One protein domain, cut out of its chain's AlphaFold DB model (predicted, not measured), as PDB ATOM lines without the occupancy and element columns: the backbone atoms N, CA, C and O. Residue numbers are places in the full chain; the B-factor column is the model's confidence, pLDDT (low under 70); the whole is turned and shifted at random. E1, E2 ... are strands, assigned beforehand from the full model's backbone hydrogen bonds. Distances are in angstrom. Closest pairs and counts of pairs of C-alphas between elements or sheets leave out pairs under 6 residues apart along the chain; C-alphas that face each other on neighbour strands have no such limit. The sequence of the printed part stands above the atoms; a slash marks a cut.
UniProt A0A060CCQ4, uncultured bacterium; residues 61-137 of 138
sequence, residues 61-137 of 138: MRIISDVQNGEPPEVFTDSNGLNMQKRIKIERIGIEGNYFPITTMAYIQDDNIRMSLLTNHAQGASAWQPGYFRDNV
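What this domain is: This is residues 61 to 137 of the 138 residues of a protein of uncultured bacterium (UniProt A0A060CCQ4). Two strongly twisted four-stranded sheets stand face to face as a sandwich, their planes well tilted to each other, and the chain passes between them four times. A long loop between E3 and E4 reaches out at one end. The printed part has 77 residues, eight named strands, E1 to E8 in turn, and no named helix; both sheets, E1 E8 E7 E4 and E3 E2 E5 E6, are antiparallel. The class is all strand, though just 38 residues, under half, are in named elements. The whole is compact, with a radius of gyration of the C-alphas of 11.3 A and spans of 30 by 28 by 22 A.

Where its parts are: E1, residues 61 to 64, begins at C-alpha 61 (11.686, 37.537, 13.811). E2, residues 74 to 79, is 16.0 A long, and E3, residues 83 to 88, 16.3 A. E4 is residues 100 to 102, E5 105 to 109, E6 114 to 118 and E7 123 to 126. E8, residues 132 to 136, ends at C-alpha 136 (17.356, 35.482, 12.253).

How they stand to each other: Edge strand E1 is the neighbour of E8, with N 63 and O 133 2.8 A apart. E8 and E7 form a hairpin, with N 126 and O 134 2.9 A apart. The pairing of E7 is staggered: residues 123 to 125 pair with E4, where N 102 and O 123 are 2.8 A apart, and residues 125 to 126 with E8. In the other sheet, E2 and E3 form a hairpin, N 79 and O 83 2.8 A apart; E2 and E5 have N 76 and O 107 at 2.9 A; hairpin E5 and E6 has N 117 and O 106 at 2.8 A. Between the sheets, whose best planes are 34 degrees apart, the closest C-alphas of E2 and E4 are Asp 78 and Ile 102, 5.6 A.

The domain as a whole: The C-alphas of Arg 92, in the long link from E3 to E4, and Asn 120 are the farthest apart, 31.3 A. The printed part has no cut, and no printed residue is under 70 in pLDDT.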
ATOM      1  N   MET A  61      12.679  36.486  13.694       95.62
ATOM      2  CA  MET A  61      11.686  37.537  13.811       95.62
ATOM      3  C   MET A  61      11.076  37.746  12.428       95.62
ATOM      4  O   MET A  61      11.748  37.665  11.403       95.62
ATOM      5  N   ARG A  62       9.757  37.932  12.383       96.12
ATOM      6  CA  ARG A  62       9.025  38.187  11.142       96.12
ATOM      7  C   ARG A  62       8.139  39.403  11.321       96.12
ATOM      8  O   ARG A  62       7.250  39.401  12.167       96.12
ATOM      9  N   ILE A  63       8.349  40.382  10.461       96.25
ATOM     10  CA  ILE A  63       7.507  41.553  10.295       96.25
ATOM     11  C   ILE A  63       6.551  41.267   9.136       96.25
ATOM     12  O   ILE A  63       6.970  40.849   8.053       96.25
ATOM     13  N   ILE A  64       5.257  41.443   9.387       97.38
ATOM     14  CA  ILE A  64       4.193  41.291   8.394       97.38
ATOM     15  C   ILE A  64       3.604  42.676   8.158       97.38
ATOM     16  O   ILE A  64       3.214  43.355   9.105       97.38
ATOM     17  N   SER A  65       3.572  43.085   6.898       96.31
ATOM     18  CA  SER A  65       3.111  44.395   6.453       96.31
ATOM     19  C   SER A  65       2.282  44.259   5.180       96.31
ATOM     20  O   SER A  65       2.304  43.209   4.539       96.31
ATOM     21  N   ASP A  66       1.609  45.336   4.783       96.75
ATOM     22  CA  ASP A  66       0.858  45.396   3.523       96.75
ATOM     23  C   ASP A  66       1.725  45.828   2.322       96.75
ATOM     24  O   ASP A  66       1.195  46.047   1.233       96.75
ATOM     25  N   VAL A  67       3.051  45.944   2.502       97.88
ATOM     26  CA  VAL A  67       3.990  46.363   1.448       97.88
ATOM     27  C   VAL A  67       3.952  45.376   0.284       97.88
ATOM     28  O   VAL A  67       4.268  44.197   0.444       97.88
ATOM     29  N   GLN A  68       3.631  45.856  -0.914       97.38
ATOM     30  CA  GLN A  68       3.525  45.015  -2.109       97.38
ATOM     31  C   GLN A  68       4.874  44.900  -2.833       97.38
ATOM     32  O   GLN A  68       5.065  45.429  -3.925       97.38
ATOM     33  N   ASN A  69       5.833  44.188  -2.235       97.19
ATOM     34  CA  ASN A  69       7.211  44.066  -2.736       97.19
ATOM     35  C   ASN A  69       7.399  43.073  -3.903       97.19
ATOM     36  O   ASN A  69       8.432  42.411  -3.991       97.19
ATOM     37  N   GLY A  70       6.418  42.979  -4.800       95.31
ATOM     38  CA  GLY A  70       6.484  42.188  -6.029       95.31
ATOM     39  C   GLY A  70       5.971  40.748  -5.925       95.31
ATOM     40  O   GLY A  70       5.782  40.191  -4.845       95.31
ATOM     41  N   GLU A  71       5.761  40.148  -7.097       93.88
ATOM     42  CA  GLU A  71       5.333  38.758  -7.296       93.88
ATOM     43  C   GLU A  71       6.161  38.137  -8.440       93.88
ATOM     44  O   GLU A  71       5.853  38.370  -9.613       93.88
ATOM     45  N   PRO A  72       7.238  37.375  -8.155       95.25
ATOM     46  CA  PRO A  72       7.666  36.895  -6.837       95.25
ATOM     47  C   PRO A  72       8.253  37.999  -5.928       95.25
ATOM     48  O   PRO A  72       8.837  38.950  -6.445       95.25
ATOM     49  N   PRO A  73       8.172  37.846  -4.589       96.56
ATOM     50  CA  PRO A  73       8.669  38.832  -3.630       96.56
ATOM     51  C   PRO A  73      10.146  39.182  -3.809       96.56
ATOM     52  O   PRO A  73      10.995  38.309  -4.035       96.56
ATOM     53  N   GLU A  74      10.442  40.464  -3.628       97.06
ATOM     54  CA  GLU A  74      11.769  41.052  -3.747       97.06
ATOM     55  C   GLU A  74      12.230  41.641  -2.407       97.06
ATOM     56  O   GLU A  74      11.476  42.326  -1.716       97.06
ATOM     57  N   VAL A  75      13.486  41.407  -2.033       97.56
ATOM     58  CA  VAL A  75      14.116  42.005  -0.847       97.56
ATOM     59  C   VAL A  75      15.474  42.576  -1.218       97.56
ATOM     60  O   VAL A  75      16.192  42.017  -2.045       97.56
ATOM     61  N   PHE A  76      15.839  43.700  -0.616       98.31
ATOM     62  CA  PHE A  76      17.129  44.338  -0.834       98.31
ATOM     63  C   PHE A  76      17.994  44.133   0.398       98.31
ATOM     64  O   PHE A  76      17.596  44.527   1.490       98.31
ATOM     65  N   THR A  77      19.172  43.535   0.230       98.19
ATOM     66  CA  THR A  77      20.122  43.290   1.328       98.19
ATOM     67  C   THR A  77      21.433  44.008   1.078       98.19
ATOM     68  O   THR A  77      21.856  44.145  -0.073       98.19
ATOM     69  N   ASP A  78      22.088  44.468   2.139       98.06
ATOM     70  CA  ASP A  78      23.385  45.111   2.005       98.06
ATOM     71  C   ASP A  78      24.501  44.111   1.663       98.06
ATOM     72  O   ASP A  78      24.451  42.921   1.969       98.06
ATOM     73  N   SER A  79      25.535  44.613   0.997       97.06
ATOM     74  CA  SER A  79      26.807  43.934   0.783       97.06
ATOM     75  C   SER A  79      27.853  44.653   1.619       97.06
ATOM     76  O   SER A  79      28.356  45.699   1.207       97.06
ATOM     77  N   ASN A  80      28.152  44.099   2.796       95.56
ATOM     78  CA  ASN A  80      29.155  44.624   3.730       95.56
ATOM     79  C   ASN A  80      28.909  46.088   4.141       95.56
ATOM     80  O   ASN A  80      29.858  46.863   4.253       95.56
ATOM     81  N   GLY A  81      27.648  46.489   4.308       94.44
ATOM     82  CA  GLY A  81      27.273  47.848   4.698       94.44
ATOM     83  C   GLY A  81      27.474  48.924   3.637       94.44
ATOM     84  O   GLY A  81      27.447  50.105   3.971       94.44
ATOM     85  N   LEU A  82      27.694  48.544   2.373       94.06
ATOM     86  CA  LEU A  82      27.977  49.494   1.293       94.06
ATOM     87  C   LEU A  82      26.859  49.556   0.254       94.06
ATOM     88  O   LEU A  82      26.160  50.558   0.142       94.06
ATOM     89  N   ASN A  83      26.703  48.494  -0.537       96.44
ATOM     90  CA  ASN A  83      25.772  48.481  -1.665       96.44
ATOM     91  C   ASN A  83      24.552  47.622  -1.356       96.44
ATOM     92  O   ASN A  83      24.694  46.537  -0.800       96.44
ATOM     93  N   MET A  84      23.378  48.058  -1.806       97.94
ATOM     94  CA  MET A  84      22.151  47.270  -1.709       97.94
ATOM     95  C   MET A  84      21.991  46.383  -2.943       97.94
ATOM     96  O   MET A  84      22.048  46.863  -4.073       97.94
ATOM     97  N   GLN A  85      21.778  45.087  -2.731       97.81
ATOM     98  CA  GLN A  85      21.564  44.108  -3.793       97.81
ATOM     99  C   GLN A  85      20.120  43.618  -3.776       97.81
ATOM    100  O   GLN A  85      19.626  43.153  -2.751       97.81
ATOM    101  N   LYS A  86      19.461  43.681  -4.935       97.69
ATOM    102  CA  LYS A  86      18.126  43.118  -5.145       97.69
ATOM    103  C   LYS A  86      18.188  41.588  -5.127       97.69
ATOM    104  O   LYS A  86      18.980  40.985  -5.852       97.69
ATOM    105  N   ARG A  87      17.334  40.964  -4.323       97.31
ATOM    106  CA  ARG A  87      17.141  39.516  -4.212       97.31
ATOM    107  C   ARG A  87      15.701  39.196  -4.577       97.31
ATOM    108  O   ARG A  87      14.789  39.813  -4.041       97.31
ATOM    109  N   ILE A  88      15.501  38.246  -5.480       97.31
ATOM    110  CA  ILE A  88      14.172  37.817  -5.926       97.31
ATOM    111  C   ILE A  88      13.964  36.390  -5.437       97.31
ATOM    112  O   ILE A  88      14.857  35.557  -5.616       97.31
ATOM    113  N   LYS A  89      12.805  36.102  -4.837       96.56
ATOM    114  CA  LYS A  89      12.486  34.761  -4.342       96.56
ATOM    115  C   LYS A  89      12.566  33.713  -5.459       96.56
ATOM    116  O   LYS A  89      11.935  33.847  -6.505       96.56
ATOM    117  N   ILE A  90      13.259  32.610  -5.187       96.81
ATOM    118  CA  ILE A  90      13.321  31.417  -6.034       96.81
ATOM    119  C   ILE A  90      12.582  30.275  -5.326       96.81
ATOM    120  O   ILE A  90      13.120  29.654  -4.414       96.81
ATOM    121  N   GLU A  91      11.362  29.960  -5.761       94.88
ATOM    122  CA  GLU A  91      10.494  28.971  -5.091       94.88
ATOM    123  C   GLU A  91      11.145  27.575  -4.980       94.88
ATOM    124  O   GLU A  91      11.078  26.919  -3.944       94.88
ATOM    125  N   ARG A  92      11.854  27.135  -6.030       96.81
ATOM    126  CA  ARG A  92      12.411  25.772  -6.143       96.81
ATOM    127  C   ARG A  92      13.463  25.419  -5.082       96.81
ATOM    128  O   ARG A  92      13.660  24.238  -4.818       96.81
ATOM    129  N   ILE A  93      14.166  26.405  -4.522       95.62
ATOM    130  CA  ILE A  93      15.237  26.173  -3.531       95.62
ATOM    131  C   ILE A  93      14.745  26.301  -2.084       95.62
ATOM    132  O   ILE A  93      15.536  26.167  -1.152       95.62
ATOM    133  N   GLY A  94      13.443  26.537  -1.895       94.81
ATOM    134  CA  GLY A  94      12.836  26.647  -0.577       94.81
ATOM    135  C   GLY A  94      13.286  27.881   0.202       94.81
ATOM    136  O   GLY A  94      13.974  28.771  -0.298       94.81
ATOM    137  N   ILE A  95      12.859  27.930   1.456       92.44
ATOM    138  CA  ILE A  95      13.049  29.066   2.355       92.44
ATOM    139  C   ILE A  95      14.532  29.338   2.656       92.44
ATOM    140  O   ILE A  95      14.981  30.477   2.551       92.44
ATOM    141  N   GLU A  96      15.285  28.270   2.922       92.25
ATOM    142  CA  GLU A  96      16.703  28.275   3.295       92.25
ATOM    143  C   GLU A  96      17.580  28.850   2.179       92.25
ATOM    144  O   GLU A  96      18.469  29.661   2.416       92.25
ATOM    145  N   GLY A  97      17.288  28.492   0.922       95.25
ATOM    146  CA  GLY A  97      18.023  28.998  -0.237       95.25
ATOM    147  C   GLY A  97      17.749  30.472  -0.556       95.25
ATOM    148  O   GLY A  97      18.464  31.062  -1.361       95.25
ATOM    149  N   ASN A  98      16.723  31.064   0.059       96.50
ATOM    150  CA  ASN A  98      16.353  32.471  -0.107       96.50
ATOM    151  C   ASN A  98      16.753  33.332   1.099       96.50
ATOM    152  O   ASN A  98      16.242  34.446   1.250       96.50
ATOM    153  N   TYR A  99      17.632  32.828   1.966       96.19
ATOM    154  CA  TYR A  99      18.261  33.614   3.017       96.19
ATOM    155  C   TYR A  99      19.539  34.279   2.510       96.19
ATOM    156  O   TYR A  99      20.418  33.635   1.939       96.19
ATOM    157  N   PHE A 100      19.646  35.582   2.745       96.75
ATOM    158  CA  PHE A 100      20.786  36.397   2.345       96.75
ATOM    159  C   PHE A 100      21.384  37.100   3.565       96.75
ATOM    160  O   PHE A 100      20.641  37.467   4.476       96.75
ATOM    161  N   PRO A 101      22.713  37.289   3.608       96.75
ATOM    162  CA  PRO A 101      23.344  38.005   4.703       96.75
ATOM    163  C   PRO A 101      22.923  39.476   4.686       96.75
ATOM    164  O   PRO A 101      22.877  40.103   3.624       96.75
ATOM    165  N   ILE A 102      22.664  40.009   5.874       97.00
ATOM    166  CA  ILE A 102      22.556  41.437   6.150       97.00
ATOM    167  C   ILE A 102      23.578  41.776   7.223       97.00
ATOM    168  O   ILE A 102      23.650  41.105   8.251       97.00
ATOM    169  N   THR A 103      24.424  42.764   6.958       96.62
ATOM    170  CA  THR A 103      25.456  43.203   7.909       96.62
ATOM    171  C   THR A 103      25.099  44.512   8.587       96.62
ATOM    172  O   THR A 103      25.622  44.793   9.661       96.62
ATOM    173  N   THR A 104      24.213  45.292   7.970       97.25
ATOM    174  CA  THR A 104      23.770  46.588   8.495       97.25
ATOM    175  C   THR A 104      22.297  46.862   8.230       97.25
ATOM    176  O   THR A 104      21.638  47.475   9.070       97.25
ATOM    177  N   MET A 105      21.765  46.453   7.069       97.25
ATOM    178  CA  MET A 105      20.386  46.753   6.708       97.25
ATOM    179  C   MET A 105      19.821  45.869   5.601       97.25
ATOM    180  O   MET A 105      20.512  45.422   4.685       97.25
ATOM    181  N   ALA A 106      18.504  45.725   5.627       98.00
ATOM    182  CA  ALA A 106      17.727  45.276   4.485       98.00
ATOM    183  C   ALA A 106      16.380  45.988   4.439       98.00
ATOM    184  O   ALA A 106      15.925  46.553   5.431       98.00
ATOM    185  N   TYR A 107      15.738  45.978   3.276       98.12
ATOM    186  CA  TYR A 107      14.409  46.553   3.132       98.12
ATOM    187  C   TYR A 107      13.559  45.810   2.109       98.12
ATOM    188  O   TYR A 107      14.065  45.180   1.174       98.12
ATOM    189  N   ILE A 108      12.250  45.958   2.277       98.38
ATOM    190  CA  ILE A 108      11.248  45.700   1.247       98.38
ATOM    191  C   ILE A 108      10.514  47.005   0.942       98.38
ATOM    192  O   ILE A 108      10.447  47.903   1.786       98.38
ATOM    193  N   GLN A 109      10.006  47.147  -0.275       98.12
ATOM    194  CA  GLN A 109       9.310  48.360  -0.693       98.12
ATOM    195  C   GLN A 109       8.317  48.080  -1.813       98.12
ATOM    196  O   GLN A 109       8.489  47.116  -2.557       98.12
ATOM    197  N   ASP A 110       7.355  48.978  -1.955       97.19
ATOM    198  CA  ASP A 110       6.528  49.152  -3.145       97.19
ATOM    199  C   ASP A 110       6.661  50.599  -3.661       97.19
ATOM    200  O   ASP A 110       7.616  51.301  -3.313       97.19
ATOM    201  N   ASP A 111       5.738  51.040  -4.516       97.12
ATOM    202  CA  ASP A 111       5.750  52.392  -5.092       97.12
ATOM    203  C   ASP A 111       5.432  53.502  -4.071       97.12
ATOM    204  O   ASP A 111       5.709  54.673  -4.330       97.12
ATOM    205  N   ASN A 112       4.858  53.156  -2.914       96.31
ATOM    206  CA  ASN A 112       4.367  54.109  -1.919       96.31
ATOM    207  C   ASN A 112       5.215  54.122  -0.646       96.31
ATOM    208  O   ASN A 112       5.456  55.186  -0.076       96.31
ATOM    209  N   ILE A 113       5.631  52.950  -0.167       96.62
ATOM    210  CA  ILE A 113       6.273  52.795   1.137       96.62
ATOM    211  C   ILE A 113       7.497  51.882   1.063       96.62
ATOM    212  O   ILE A 113       7.535  50.871   0.363       96.62
ATOM    213  N   ARG A 114       8.515  52.236   1.851       97.31
ATOM    214  CA  ARG A 114       9.669  51.388   2.142       97.31
ATOM    215  C   ARG A 114       9.672  51.041   3.621       97.31
ATOM    216  O   ARG A 114       9.632  51.931   4.465       97.31
ATOM    217  N   MET A 115       9.808  49.755   3.915       97.12
ATOM    218  CA  MET A 115      10.070  49.251   5.256       97.12
ATOM    219  C   MET A 115      11.523  48.787   5.336       97.12
ATOM    220  O   MET A 115      11.899  47.794   4.710       97.12
ATOM    221  N   SER A 116      12.329  49.513   6.108       97.06
ATOM    222  CA  SER A 116      13.751  49.230   6.318       97.06
ATOM    223  C   SER A 116      13.984  48.636   7.703       97.06
ATOM    224  O   SER A 116      13.488  49.165   8.693       97.06
ATOM    225  N   LEU A 117      14.786  47.578   7.772       96.56
ATOM    226  CA  LEU A 117      15.304  47.000   9.004       96.56
ATOM    227  C   LEU A 117      16.796  47.310   9.093       96.56
ATOM    228  O   LEU A 117      17.560  46.929   8.206       96.56
ATOM    229  N   LEU A 118      17.191  47.995  10.162       96.19
ATOM    230  CA  LEU A 118      18.587  48.203  10.532       96.19
ATOM    231  C   LEU A 118      18.984  47.157  11.570       96.19
ATOM    232  O   LEU A 118      18.203  46.865  12.474       96.19
ATOM    233  N   THR A 119      20.195  46.623  11.459       95.88
ATOM    234  CA  THR A 119      20.707  45.604  12.378       95.88
ATOM    235  C   THR A 119      21.960  46.101  13.081       95.88
ATOM    236  O   THR A 119      22.756  46.855  12.523       95.88
ATOM    237  N   ASN A 120      22.148  45.683  14.332       94.75
ATOM    238  CA  ASN A 120      23.357  45.982  15.104       94.75
ATOM    239  C   ASN A 120      24.457  44.916  14.931       94.75
ATOM    240  O   ASN A 120      25.572  45.107  15.411       94.75
ATOM    241  N   HIS A 121      24.154  43.803  14.260       94.19
ATOM    242  CA  HIS A 121      25.094  42.735  13.941       94.19
ATOM    243  C   HIS A 121      24.699  42.014  12.643       94.19
ATOM    244  O   HIS A 121      23.636  42.261  12.064       94.19
ATOM    245  N   ALA A 122      25.590  41.140  12.169       95.88
ATOM    246  CA  ALA A 122      25.383  40.377  10.947       95.88
ATOM    247  C   ALA A 122      24.459  39.176  11.180       95.88
ATOM    248  O   ALA A 122      24.714  38.354  12.059       95.88
ATOM    249  N   GLN A 123      23.433  39.043  10.345       95.50
ATOM    250  CA  GLN A 123      22.428  37.986  10.437       95.50
ATOM    251  C   GLN A 123      21.872  37.623   9.055       95.50
ATOM    252  O   GLN A 123      22.248  38.209   8.039       95.50
ATOM    253  N   GLY A 124      21.016  36.605   8.994       95.75
ATOM    254  CA  GLY A 124      20.326  36.213   7.767       95.75
ATOM    255  C   GLY A 124      18.975  36.911   7.650       95.75
ATOM    256  O   GLY A 124      18.286  37.042   8.655       95.75
ATOM    257  N   ALA A 125      18.582  37.303   6.438       96.50
ATOM    258  CA  ALA A 125      17.272  37.879   6.143       96.50
ATOM    259  C   ALA A 125      16.650  37.310   4.866       96.50
ATOM    260  O   ALA A 125      17.345  36.826   3.968       96.50
ATOM    261  N   SER A 126      15.321  37.378   4.774       96.06
ATOM    262  CA  SER A 126      14.566  36.859   3.632       96.06
ATOM    263  C   SER A 126      13.155  37.460   3.536       96.06
ATOM    264  O   SER A 126      12.594  37.909   4.536       96.06
ATOM    265  N   ALA A 127      12.553  37.402   2.345       95.19
ATOM    266  CA  ALA A 127      11.146  37.720   2.096       95.19
ATOM    267  C   ALA A 127      10.479  36.562   1.337       95.19
ATOM    268  O   ALA A 127      10.820  36.270   0.192       95.19
ATOM    269  N   TRP A 128       9.561  35.848   1.995       93.75
ATOM    270  CA  TRP A 128       8.956  34.625   1.437       93.75
ATOM    271  C   TRP A 128       7.611  34.857   0.748       93.75
ATOM    272  O   TRP A 128       7.255  34.165  -0.208       93.75
ATOM    273  N   GLN A 129       6.870  35.831   1.259       95.38
ATOM    274  CA  GLN A 129       5.567  36.257   0.772       95.38
ATOM    275  C   GLN A 129       5.595  37.779   0.619       95.38
ATOM    276  O   GLN A 129       6.420  38.425   1.278       95.38
ATOM    277  N   PRO A 130       4.733  38.354  -0.233       96.56
ATOM    278  CA  PRO A 130       4.590  39.798  -0.301       96.56
ATOM    279  C   PRO A 130       4.293  40.376   1.084       96.56
ATOM    280  O   PRO A 130       3.547  39.781   1.863       96.56
ATOM    281  N   GLY A 131       4.937  41.487   1.416       96.81
ATOM    282  CA  GLY A 131       4.790  42.174   2.695       96.81
ATOM    283  C   GLY A 131       5.464  41.486   3.881       96.81
ATOM    284  O   GLY A 131       5.490  42.053   4.977       96.81
ATOM    285  N   TYR A 132       6.030  40.287   3.696       96.75
ATOM    286  CA  TYR A 132       6.685  39.531   4.759       96.75
ATOM    287  C   TYR A 132       8.182  39.773   4.710       96.75
ATOM    288  O   TYR A 132       8.842  39.478   3.713       96.75
ATOM    289  N   PHE A 133       8.734  40.193   5.839       96.06
ATOM    290  CA  PHE A 133      10.163  40.362   6.014       96.06
ATOM    291  C   PHE A 133      10.602  39.636   7.280       96.06
ATOM    292  O   PHE A 133       9.983  39.791   8.328       96.06
ATOM    293  N   ARG A 134      11.628  38.791   7.190       94.69
ATOM    294  CA  ARG A 134      12.174  38.083   8.349       94.69
ATOM    295  C   ARG A 134      13.682  38.188   8.429       94.69
ATOM    296  O   ARG A 134      14.353  38.232   7.396       94.69
ATOM    297  N   ASP A 135      14.171  38.110   9.650       94.56
ATOM    298  CA  ASP A 135      15.569  38.007  10.021       94.56
ATOM    299  C   ASP A 135      15.770  36.934  11.099       94.56
ATOM    300  O   ASP A 135      14.841  36.542  11.809       94.56
ATOM    301  N   ASN A 136      16.986  36.408  11.187       91.50
ATOM    302  CA  ASN A 136      17.356  35.482  12.253       91.50
ATOM    303  C   ASN A 136      17.598  36.264  13.540       91.50
ATOM    304  O   ASN A 136      18.244  37.298  13.501       91.50
ATOM    305  N   VAL A 137      17.136  35.740  14.672       82.19
ATOM    306  CA  VAL A 137      17.412  36.315  15.989       82.19
ATOM    307  C   VAL A 137      18.470  35.433  16.636       82.19
ATOM    308  O   VAL A 137      18.170  34.306  17.037       82.19
TER     309      VAL A 137